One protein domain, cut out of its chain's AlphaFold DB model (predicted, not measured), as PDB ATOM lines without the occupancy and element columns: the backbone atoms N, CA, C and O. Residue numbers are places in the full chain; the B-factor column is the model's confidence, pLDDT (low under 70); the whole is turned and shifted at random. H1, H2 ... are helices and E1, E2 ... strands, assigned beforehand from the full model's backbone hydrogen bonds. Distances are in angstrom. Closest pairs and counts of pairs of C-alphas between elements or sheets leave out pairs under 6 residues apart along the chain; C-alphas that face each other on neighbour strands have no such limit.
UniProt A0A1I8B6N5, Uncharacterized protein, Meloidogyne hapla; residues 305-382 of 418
ATOM      1  N   ILE A 305     104.810  62.161 107.886       75.75
ATOM      2  CA  ILE A 305     103.868  61.827 106.808       75.75
ATOM      3  C   ILE A 305     103.097  63.068 106.328       75.75
ATOM      4  O   ILE A 305     102.845  63.211 105.131       75.75
ATOM      5  N   VAL A 306     102.755  63.997 107.228       76.25
ATOM      6  CA  VAL A 306     102.046  65.246 106.882       76.25
ATOM      7  C   VAL A 306     102.952  66.171 106.070       76.25
ATOM      8  O   VAL A 306     102.528  66.717 105.053       76.25
ATOM      9  N   ILE A 307     104.222  66.286 106.470       80.44
ATOM     10  CA  ILE A 307     105.233  67.044 105.720       80.44
ATOM     11  C   ILE A 307     105.437  66.417 104.331       80.44
ATOM     12  O   ILE A 307     105.447  67.132 103.333       80.44
ATOM     13  N   LEU A 308     105.508  65.084 104.247       80.25
ATOM     14  CA  LEU A 308     105.617  64.344 102.987       80.25
ATOM     15  C   LEU A 308     104.424  64.531 102.045       80.25
ATOM     16  O   LEU A 308     104.632  64.670 100.843       80.25
ATOM     17  N   ARG A 309     103.188  64.561 102.556       74.06
ATOM     18  CA  ARG A 309     102.002  64.870 101.739       74.06
ATOM     19  C   ARG A 309     102.142  66.244 101.086       74.06
ATOM     20  O   ARG A 309     102.085  66.340  99.863       74.06
ATOM     21  N   ARG A 310     102.467  67.270 101.880       73.06
ATOM     22  CA  ARG A 310     102.642  68.643 101.383       73.06
ATOM     23  C   ARG A 310     103.885  68.829 100.499       73.06
ATOM     24  O   ARG A 310     103.913  69.769  99.715       73.06
ATOM     25  N   MET A 311     104.877  67.933 100.562       79.50
ATOM     26  CA  MET A 311     105.986  67.852  99.591       79.50
ATOM     27  C   MET A 311     105.576  67.258  98.236       79.50
ATOM     28  O   MET A 311     106.230  67.538  97.235       79.50
ATOM     29  N   VAL A 312     104.559  66.392  98.205       76.00
ATOM     30  CA  VAL A 312     104.114  65.693  96.987       76.00
ATOM     31  C   VAL A 312     103.047  66.472  96.218       76.00
ATOM     32  O   VAL A 312     102.885  66.253  95.021       76.00
ATOM     33  N   GLU A 313     102.372  67.416  96.874       71.69
ATOM     34  CA  GLU A 313     101.450  68.343  96.220       71.69
ATOM     35  C   GLU A 313     102.096  69.065  95.028       71.69
ATOM     36  O   GLU A 313     103.230  69.545  95.100       71.69
ATOM     37  N   LEU A 314     101.350  69.176  93.925       57.28
ATOM     38  CA  LEU A 314     101.814  69.813  92.685       57.28
ATOM     39  C   LEU A 314     102.202  71.289  92.901       57.28
ATOM     40  O   LEU A 314     103.186  71.762  92.334       57.28
ATOM     41  N   ASP A 315     101.495  71.968  93.809       64.00
ATOM     42  CA  ASP A 315     101.749  73.350  94.239       64.00
ATOM     43  C   ASP A 315     102.620  73.421  95.514       64.00
ATOM     44  O   ASP A 315     102.515  74.345  96.328       64.00
ATOM     45  N   SER A 316     103.447  72.401  95.763       74.06
ATOM     46  CA  SER A 316     104.469  72.434  96.818       74.06
ATOM     47  C   SER A 316     105.672  73.289  96.416       74.06
ATOM     48  O   SER A 316     106.282  73.933  97.266       74.06
ATOM     49  N   GLY A 317     106.038  73.284  95.131       72.81
ATOM     50  CA  GLY A 317     107.306  73.829  94.638       72.81
ATOM     51  C   GLY A 317     108.495  72.857  94.711       72.81
ATOM     52  O   GLY A 317     109.617  73.276  94.432       72.81
ATOM     53  N   LEU A 318     108.291  71.579  95.061       79.88
ATOM     54  CA  LEU A 318     109.319  70.535  94.948       79.88
ATOM     55  C   LEU A 318     109.266  69.869  93.561       79.88
ATOM     56  O   LEU A 318     108.216  69.412  93.115       79.88
ATOM     57  N   GLU A 319     110.405  69.772  92.867       76.38
ATOM     58  CA  GLU A 319     110.445  69.257  91.490       76.38
ATOM     59  C   GLU A 319     110.445  67.714  91.419       76.38
ATOM     60  O   GLU A 319     111.459  67.065  91.138       76.38
ATOM     61  N   ILE A 320     109.282  67.098  91.634       81.69
ATOM     62  CA  ILE A 320     109.080  65.654  91.447       81.69
ATOM     63  C   ILE A 320     108.861  65.365  89.954       81.69
ATOM     64  O   ILE A 320     107.850  65.756  89.371       81.69
ATOM     65  N   ARG A 321     109.816  64.689  89.303       75.25
ATOM     66  CA  ARG A 321     109.774  64.388  87.859       75.25
ATOM     67  C   ARG A 321     110.363  63.019  87.525       75.25
ATOM     68  O   ARG A 321     111.187  62.464  88.250       75.25
ATOM     69  N   ASN A 322     109.985  62.479  86.368       74.88
ATOM     70  CA  ASN A 322     110.613  61.281  85.812       74.88
ATOM     71  C   ASN A 322     112.018  61.641  85.304       74.88
ATOM     72  O   ASN A 322     112.153  62.274  84.254       74.88
ATOM     73  N   ARG A 323     113.066  61.256  86.037       72.00
ATOM     74  CA  ARG A 323     114.465  61.523  85.668       72.00
ATOM     75  C   ARG A 323     115.081  60.259  85.055       72.00
ATOM     76  O   ARG A 323     114.505  59.173  85.097       72.00
ATOM     77  N   LYS A 324     116.244  60.384  84.413       74.25
ATOM     78  CA  LYS A 324     116.994  59.238  83.867       74.25
ATOM     79  C   LYS A 324     118.390  59.227  84.465       74.25
ATOM     80  O   LYS A 324     119.138  60.181  84.268       74.25
ATOM     81  N   TRP A 325     118.757  58.139  85.131       70.69
ATOM     82  CA  TRP A 325     120.091  57.952  85.691       70.69
ATOM     83  C   TRP A 325     120.790  56.792  84.985       70.69
ATOM     84  O   TRP A 325     120.260  55.692  84.893       70.69
ATOM     85  N   LEU A 326     121.959  57.057  84.396       65.31
ATOM     86  CA  LEU A 326     122.765  56.063  83.674       65.31
ATOM     87  C   LEU A 326     121.997  55.232  82.608       65.31
ATOM     88  O   LEU A 326     122.346  54.086  82.339       65.31
ATOM     89  N   LYS A 327     120.993  55.849  81.957       69.81
ATOM     90  CA  LYS A 327     120.004  55.273  81.004       69.81
ATOM     91  C   LYS A 327     118.824  54.506  81.619       69.81
ATOM     92  O   LYS A 327     117.903  54.175  80.877       69.81
ATOM     93  N   ILE A 328     118.793  54.291  82.930       67.88
ATOM     94  CA  ILE A 328     117.641  53.730  83.647       67.88
ATOM     95  C   ILE A 328     116.635  54.867  83.923       67.88
ATOM     96  O   ILE A 328     117.046  55.928  84.406       67.88
ATOM     97  N   PRO A 329     115.340  54.718  83.587       67.19
ATOM     98  CA  PRO A 329     114.314  55.672  83.993       67.19
ATOM     99  C   PRO A 329     113.996  55.507  85.485       67.19
ATOM    100  O   PRO A 329     113.699  54.403  85.930       67.19
ATOM    101  N   VAL A 330     114.024  56.610  86.232       71.00
ATOM    102  CA  VAL A 330     113.586  56.683  87.630       71.00
ATOM    103  C   VAL A 330     112.323  57.556  87.654       71.00
ATOM    104  O   VAL A 330     112.421  58.779  87.481       71.00
ATOM    105  N   PRO A 331     111.119  56.960  87.730       64.94
ATOM    106  CA  PRO A 331     109.875  57.720  87.753       64.94
ATOM    107  C   PRO A 331     109.709  58.471  89.083       64.94
ATOM    108  O   PRO A 331     110.250  58.051  90.098       64.94
ATOM    109  N   MET A 332     108.947  59.572  89.078       64.81
ATOM    110  CA  MET A 332     108.541  60.319  90.287       64.81
ATOM    111  C   MET A 332     109.696  60.612  91.268       64.81
ATOM    112  O   MET A 332     109.597  60.412  92.476       64.81
ATOM    113  N   SER A 333     110.812  61.097  90.722       74.69
ATOM    114  CA  SER A 333     112.078  61.310  91.428       74.69
ATOM    115  C   SER A 333     112.411  62.794  91.623       74.69
ATOM    116  O   SER A 333     112.082  63.652  90.798       74.69
ATOM    117  N   PHE A 334     113.130  63.092  92.699       80.75
ATOM    118  CA  PHE A 334     113.504  64.436  93.140       80.75
ATOM    119  C   PHE A 334     114.963  64.418  93.629       80.75
ATOM    120  O   PHE A 334     115.488  63.347  93.946       80.75
ATOM    121  N   ILE A 335     115.651  65.565  93.693       82.12
ATOM    122  CA  ILE A 335     117.008  65.602  94.271       82.12
ATOM    123  C   ILE A 335     116.914  65.803  95.784       82.12
ATOM    124  O   ILE A 335     116.204  66.683  96.262       82.12
ATOM    125  N   GLY A 336     117.702  65.047  96.553       83.44
ATOM    126  CA  GLY A 336     117.777  65.220  98.007       83.44
ATOM    127  C   GLY A 336     118.145  66.645  98.451       83.44
ATOM    128  O   GLY A 336     117.639  67.101  99.469       83.44
ATOM    129  N   ASP A 337     118.972  67.374  97.693       82.69
ATOM    130  CA  ASP A 337     119.326  68.771  98.006       82.69
ATOM    131  C   ASP A 337     118.173  69.749  97.692       82.69
ATOM    132  O   ASP A 337     117.904  70.614  98.518       82.69
ATOM    133  N   GLU A 338     117.404  69.530  96.611       85.50
ATOM    134  CA  GLU A 338     116.151  70.267  96.325       85.50
ATOM    135  C   GLU A 338     115.110  70.040  97.444       85.50
ATOM    136  O   GLU A 338     114.454  70.978  97.889       85.50
ATOM    137  N   MET A 339     114.999  68.811  97.968       86.19
ATOM    138  CA  MET A 339     114.177  68.509  99.151       86.19
ATOM    139  C   MET A 339     114.667  69.245 100.404       86.19
ATOM    140  O   MET A 339     113.853  69.718 101.194       86.19
ATOM    141  N   ILE A 340     115.981  69.332 100.625       88.56
ATOM    142  CA  ILE A 340     116.545  70.037 101.784       88.56
ATOM    143  C   ILE A 340     116.271  71.543 101.679       88.56
ATOM    144  O   ILE A 340     115.913  72.155 102.684       88.56
ATOM    145  N   ASP A 341     116.388  72.121 100.483       88.31
ATOM    146  CA  ASP A 341     116.017  73.514 100.208       88.31
ATOM    147  C   ASP A 341     114.528  73.747 100.480       88.31
ATOM    148  O   ASP A 341     114.164  74.669 101.213       88.31
ATOM    149  N   TRP A 342     113.674  72.854  99.972       88.81
ATOM    150  CA  TRP A 342     112.231  72.903 100.176       88.81
ATOM    151  C   TRP A 342     111.843  72.823 101.656       88.81
ATOM    152  O   TRP A 342     111.014  73.610 102.109       88.81
ATOM    153  N   LEU A 343     112.455  71.917 102.429       88.81
ATOM    154  CA  LEU A 343     112.182  71.768 103.863       88.81
ATOM    155  C   LEU A 343     112.544  73.037 104.643       88.81
ATOM    156  O   LEU A 343     111.793  73.439 105.525       88.81
ATOM    157  N   ILE A 344     113.663  73.687 104.316       87.94
ATOM    158  CA  ILE A 344     114.092  74.924 104.986       87.94
ATOM    159  C   ILE A 344     113.186  76.104 104.608       87.94
ATOM    160  O   ILE A 344     112.923  76.959 105.449       87.94
ATOM    161  N   ALA A 345     112.699  76.148 103.364       86.19
ATOM    162  CA  ALA A 345     111.809  77.204 102.891       86.19
ATOM    163  C   ALA A 345     110.367  77.068 103.420       86.19
ATOM    164  O   ALA A 345     109.747  78.075 103.753       86.19
ATOM    165  N   ASN A 346     109.839  75.840 103.509       82.56
ATOM    166  CA  ASN A 346     108.411  75.590 103.744       82.56
ATOM    167  C   ASN A 346     108.072  75.033 105.137       82.56
ATOM    168  O   ASN A 346     106.906  75.075 105.526       82.56
ATOM    169  N   VAL A 347     109.048  74.520 105.901       84.62
ATOM    170  CA  VAL A 347     108.808  73.914 107.223       84.62
ATOM    171  C   VAL A 347     109.511  74.700 108.333       84.62
ATOM    172  O   VAL A 347     110.734  74.682 108.494       84.62
ATOM    173  N   GLN A 348     108.710  75.363 109.162       77.19
ATOM    174  CA  GLN A 348     109.175  76.158 110.292       77.19
ATOM    175  C   GLN A 348     109.845  75.268 111.352       77.19
ATOM    176  O   GLN A 348     109.331  74.223 111.750       77.19
ATOM    177  N   GLY A 349     111.021  75.688 111.824       79.56
ATOM    178  CA  GLY A 349     111.813  74.968 112.828       79.56
ATOM    179  C   GLY A 349     113.141  74.404 112.315       79.56
ATOM    180  O   GLY A 349     114.055  74.212 113.120       79.56
ATOM    181  N   PHE A 350     113.326  74.228 111.000       84.50
ATOM    182  CA  PHE A 350     114.638  73.878 110.442       84.50
ATOM    183  C   PHE A 350     115.578  75.088 110.411       84.50
ATOM    184  O   PHE A 350     115.648  75.833 109.441       84.50
ATOM    185  N   ARG A 351     116.352  75.261 111.489       79.38
ATOM    186  CA  ARG A 351     117.353  76.340 111.615       79.38
ATOM    187  C   ARG A 351     118.596  76.146 110.735       79.38
ATOM    188  O   ARG A 351     119.289  77.111 110.443       79.38
ATOM    189  N   ASP A 352     118.888  74.908 110.328       87.50
ATOM    190  CA  ASP A 352     120.105  74.535 109.597       87.50
ATOM    191  C   ASP A 352     119.825  73.477 108.523       87.50
ATOM    192  O   ASP A 352     119.084  72.521 108.772       87.50
ATOM    193  N   ARG A 353     120.601  73.506 107.423       89.25
ATOM    194  CA  ARG A 353     120.696  72.376 106.468       89.25
ATOM    195  C   ARG A 353     121.026  71.045 107.145       89.25
ATOM    196  O   ARG A 353     120.634  69.995 106.652       89.25
ATOM    197  N   ARG A 354     121.758  71.068 108.267       85.12
ATOM    198  CA  ARG A 354     122.101  69.866 109.045       85.12
ATOM    199  C   ARG A 354     120.879  69.252 109.734       85.12
ATOM    200  O   ARG A 354     120.733  68.036 109.696       85.12
ATOM    201  N   HIS A 355     119.983  70.072 110.282       87.12
ATOM    202  CA  HIS A 355     118.730  69.597 110.871       87.12
ATOM    203  C   HIS A 355     117.783  69.044 109.794       87.12
ATOM    204  O   HIS A 355     117.286  67.931 109.948       87.12
ATOM    205  N   ALA A 356     117.629  69.744 108.662       88.88
ATOM    206  CA  ALA A 356     116.840  69.255 107.526       88.88
ATOM    207  C   ALA A 356     117.400  67.944 106.929       88.88
ATOM    208  O   ALA A 356     116.642  67.022 106.639       88.88
ATOM    209  N   ARG A 357     118.733  67.797 106.828       88.62
ATOM    210  CA  ARG A 357     119.395  66.535 106.431       88.62
ATOM    211  C   ARG A 357     119.158  65.397 107.419       88.62
ATOM    212  O   ARG A 357     118.920  64.276 106.986       88.62
ATOM    213  N   SER A 358     119.207  65.672 108.723       87.06
ATOM    214  CA  SER A 358     118.907  64.673 109.758       87.06
ATOM    215  C   SER A 358     117.460  64.178 109.645       87.06
ATOM    216  O   SER A 358     117.203  62.978 109.689       87.06
ATOM    217  N   PHE A 359     116.519  65.091 109.386       88.25
ATOM    218  CA  PHE A 359     115.119  64.757 109.131       88.25
ATOM    219  C   PHE A 359     114.933  63.946 107.837       88.25
ATOM    220  O   PHE A 359     114.294  62.899 107.868       88.25
ATOM    221  N   ALA A 360     115.566  64.338 106.726       87.19
ATOM    222  CA  ALA A 360     115.558  63.555 105.486       87.19
ATOM    223  C   ALA A 360     116.159  62.145 105.673       87.19
ATOM    224  O   ALA A 360     115.631  61.166 105.152       87.19
ATOM    225  N   SER A 361     117.223  62.019 106.473       82.12
ATOM    226  CA  SER A 361     117.808  60.723 106.840       82.12
ATOM    227  C   SER A 361     116.866  59.877 107.702       82.12
ATOM    228  O   SER A 361     116.868  58.656 107.568       82.12
ATOM    229  N   ASN A 362     116.052  60.500 108.559       86.56
ATOM    230  CA  ASN A 362     115.009  59.812 109.320       86.56
ATOM    231  C   ASN A 362     113.880  59.318 108.396       86.56
ATOM    232  O   ASN A 362     113.444  58.182 108.529       86.56
ATOM    233  N   LEU A 363     113.472  60.110 107.397       84.31
ATOM    234  CA  LEU A 363     112.477  59.698 106.393       84.31
ATOM    235  C   LEU A 363     112.939  58.501 105.542       84.31
ATOM    236  O   LEU A 363     112.125  57.634 105.219       84.31
ATOM    237  N   LEU A 364     114.235  58.430 105.218       83.75
ATOM    238  CA  LEU A 364     114.853  57.259 104.581       83.75
ATOM    239  C   LEU A 364     114.893  56.049 105.532       83.75
ATOM    240  O   LEU A 364     114.553  54.941 105.127       83.75
ATOM    241  N   ALA A 365     115.265  56.248 106.802       78.56
ATOM    242  CA  ALA A 365     115.329  55.178 107.804       78.56
ATOM    243  C   ALA A 365     113.948  54.595 108.161       78.56
ATOM    244  O   ALA A 365     113.828  53.399 108.407       78.56
ATOM    245  N   GLN A 366     112.901  55.425 108.142       74.94
ATOM    246  CA  GLN A 366     111.501  55.018 108.295       74.94
ATOM    247  C   GLN A 366     110.911  54.407 107.010       74.94
ATOM    248  O   GLN A 366     109.761  53.974 107.010       74.94
ATOM    249  N   GLY A 367     111.661  54.389 105.902       76.06
ATOM    250  CA  GLY A 367     111.221  53.851 104.614       76.06
ATOM    251  C   GLY A 367     110.135  54.667 103.905       76.06
ATOM    252  O   GLY A 367     109.658  54.237 102.860       76.06
ATOM    253  N   LEU A 368     109.752  55.837 104.431       72.00
ATOM    254  CA  LEU A 368     108.738  56.727 103.843       72.00
ATOM    255  C   LEU A 368     109.202  57.328 102.504       72.00
ATOM    256  O   LEU A 368     108.400  57.604 101.607       72.00
ATOM    257  N   ILE A 369     110.516  57.502 102.373       77.12
ATOM    258  CA  ILE A 369     111.223  57.797 101.129       77.12
ATOM    259  C   ILE A 369     112.166  56.622 100.869       77.12
ATOM    260  O   ILE A 369     112.855  56.170 101.784       77.12
ATOM    261  N   LYS A 370     112.242  56.146  99.625       73.12
ATOM    262  CA  LYS A 370     113.293  55.223  99.177       73.12
ATOM    263  C   LYS A 370     114.305  55.971  98.314       73.12
ATOM    264  O   LYS A 370     114.004  57.026  97.764       73.12
ATOM    265  N   HIS A 371     115.486  55.385  98.128       55.84
ATOM    266  CA  HIS A 371     116.488  55.921  97.201       55.84
ATOM    267  C   HIS A 371     115.993  56.021  95.745       55.84
ATOM    268  O   HIS A 371     116.481  56.880  95.015       55.84
ATOM    269  N   ASP A 372     115.002  55.205  95.367       53.22
ATOM    270  CA  ASP A 372     114.493  55.103  93.995       53.22
ATOM    271  C   ASP A 372     113.015  55.541  93.831       53.22
ATOM    272  O   ASP A 372     112.557  55.687  92.701       53.22
ATOM    273  N   GLU A 373     112.256  55.756  94.921       52.69
ATOM    274  CA  GLU A 373     110.798  56.018  94.886       52.69
ATOM    275  C   GLU A 373     110.315  56.922  96.044       52.69
ATOM    276  O   GLU A 373     110.695  56.722  97.202       52.69
ATOM    277  N   ILE A 374     109.379  57.842  95.768       53.16
ATOM    278  CA  ILE A 374     108.549  58.491  96.802       53.16
ATOM    279  C   ILE A 374     107.302  57.631  97.055       53.16
ATOM    280  O   ILE A 374     106.456  57.496  96.171       53.16
ATOM    281  N   ILE A 375     107.119  57.109  98.274       46.22
ATOM    282  CA  ILE A 375     105.915  56.318  98.602       46.22
ATOM    283  C   ILE A 375     104.666  57.212  98.703       46.22
ATOM    284  O   ILE A 375     103.580  56.812  98.286       46.22
ATOM    285  N   ALA A 376     104.813  58.451  99.184       42.09
ATOM    286  CA  ALA A 376     103.708  59.403  99.328       42.09
ATOM    287  C   ALA A 376     102.994  59.763  98.000       42.09
ATOM    288  O   ALA A 376     101.804  60.075  98.024       42.09
ATOM    289  N   SER A 377     103.636  59.619  96.832       44.31
ATOM    290  CA  SER A 377     102.964  59.776  95.528       44.31
ATOM    291  C   SER A 377     101.906  58.704  95.251       44.31
ATOM    292  O   SER A 377     100.962  58.970  94.509       44.31
ATOM    293  N   ARG A 378     101.989  57.528  95.892       39.44
ATOM    294  CA  ARG A 378     100.933  56.505  95.802       39.44
ATOM    295  C   ARG A 378      99.638  56.944  96.496       39.44
ATOM    296  O   ARG A 378      98.571  56.551  96.045       39.44
ATOM    297  N   LEU A 379      99.726  57.806  97.515       36.81
ATOM    298  CA  LEU A 379      98.563  58.436  98.158       36.81
ATOM    299  C   LEU A 379      97.993  59.574  97.297       36.81
ATOM    300  O   LEU A 379      96.784  59.678  97.120       36.81
ATOM    301  N   HIS A 380      98.863  60.404  96.713       41.00
ATOM    302  CA  HIS A 380      98.435  61.556  95.912       41.00
ATOM    303  C   HIS A 380      97.726  61.150  94.604       41.00
ATOM    304  O   HIS A 380      96.851  61.868  94.120       41.00
ATOM    305  N   PHE A 381      98.048  59.973  94.053       35.69
ATOM    306  CA  PHE A 381      97.336  59.418  92.898       35.69
ATOM    307  C   PHE A 381      95.879  59.048  93.230       35.69
ATOM    308  O   PHE A 381      94.986  59.315  92.431       35.69
ATOM    309  N   GLU A 382      95.600  58.493  94.414       45.72
ATOM    310  CA  GLU A 382      94.221  58.201  94.844       45.72
ATOM    311  C   GLU A 382      93.400  59.479  95.075       45.72
ATOM    312  O   GLU A 382      92.195  59.507  94.813       45.72
TER     313      GLU A 382
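What this domain is: This is residues 305 to 382 of the 418 residues of an uncharacterized protein of Meloidogyne hapla (UniProt A0A1I8B6N5). Two pairs of helices, H2 with H3 at a steep angle and H1 with H4 nearly at right angles, make most of the body, and a two-strand hairpin, E1 and E2, makes one end of the longest axis. H1 lies near H2, while the H2 to H3 link makes the end far from the hairpin. The printed part has 78 residues, with four named helices and two named strands in the order H1 E1 E2 H2 H3 H4, the strands antiparallel, and the class is mixed, helices and strands. The whole is compact, with a radius of gyration of the C-alphas of 12.3 A and spans of 37 by 29 by 23 A.

How they stand to each other: H1, residues 305 to 312, touches H4, residues 376 to 382, about perpendicular at 73 degrees; their closest C-alphas, of Val 312 and Ser 377, are 6.2 A apart. E1, residues 321 to 325, and E2, residues 328 to 333, form an antiparallel hairpin at 151 degrees, with N 323 and O 330 within hydrogen-bond range at 2.9 A and N 328 and O 325 at 2.8 A. H2, residues 336 to 346, touches H3, residues 353 to 365, at a steep tilt of 63 degrees, opposite ways; their closest C-alphas, of Ile 340 and Ala 356, are 5.8 A apart. H1 and H2 are near each other. H3 and H4 are apart. In H1, H2 and H3 every O i to N i+4 pair is within hydrogen-bond range; in H4, 2 of 3 are.

Where its parts are: H1 begins at C-alpha 305 (103.868, 61.827, 106.808). H2 is 15.1 A long and H3 18.1 A from first to last C-alpha. H4 ends at C-alpha 382 (94.221, 58.201, 94.844).

The domain as a whole: The two farthest C-alphas, of Lys 327 and Gly 349, are 38.3 A apart. The printed part has no cut, and no link is long. Mean pLDDT of the printed part is 73.7; residues 371 to 382 are among those under 70.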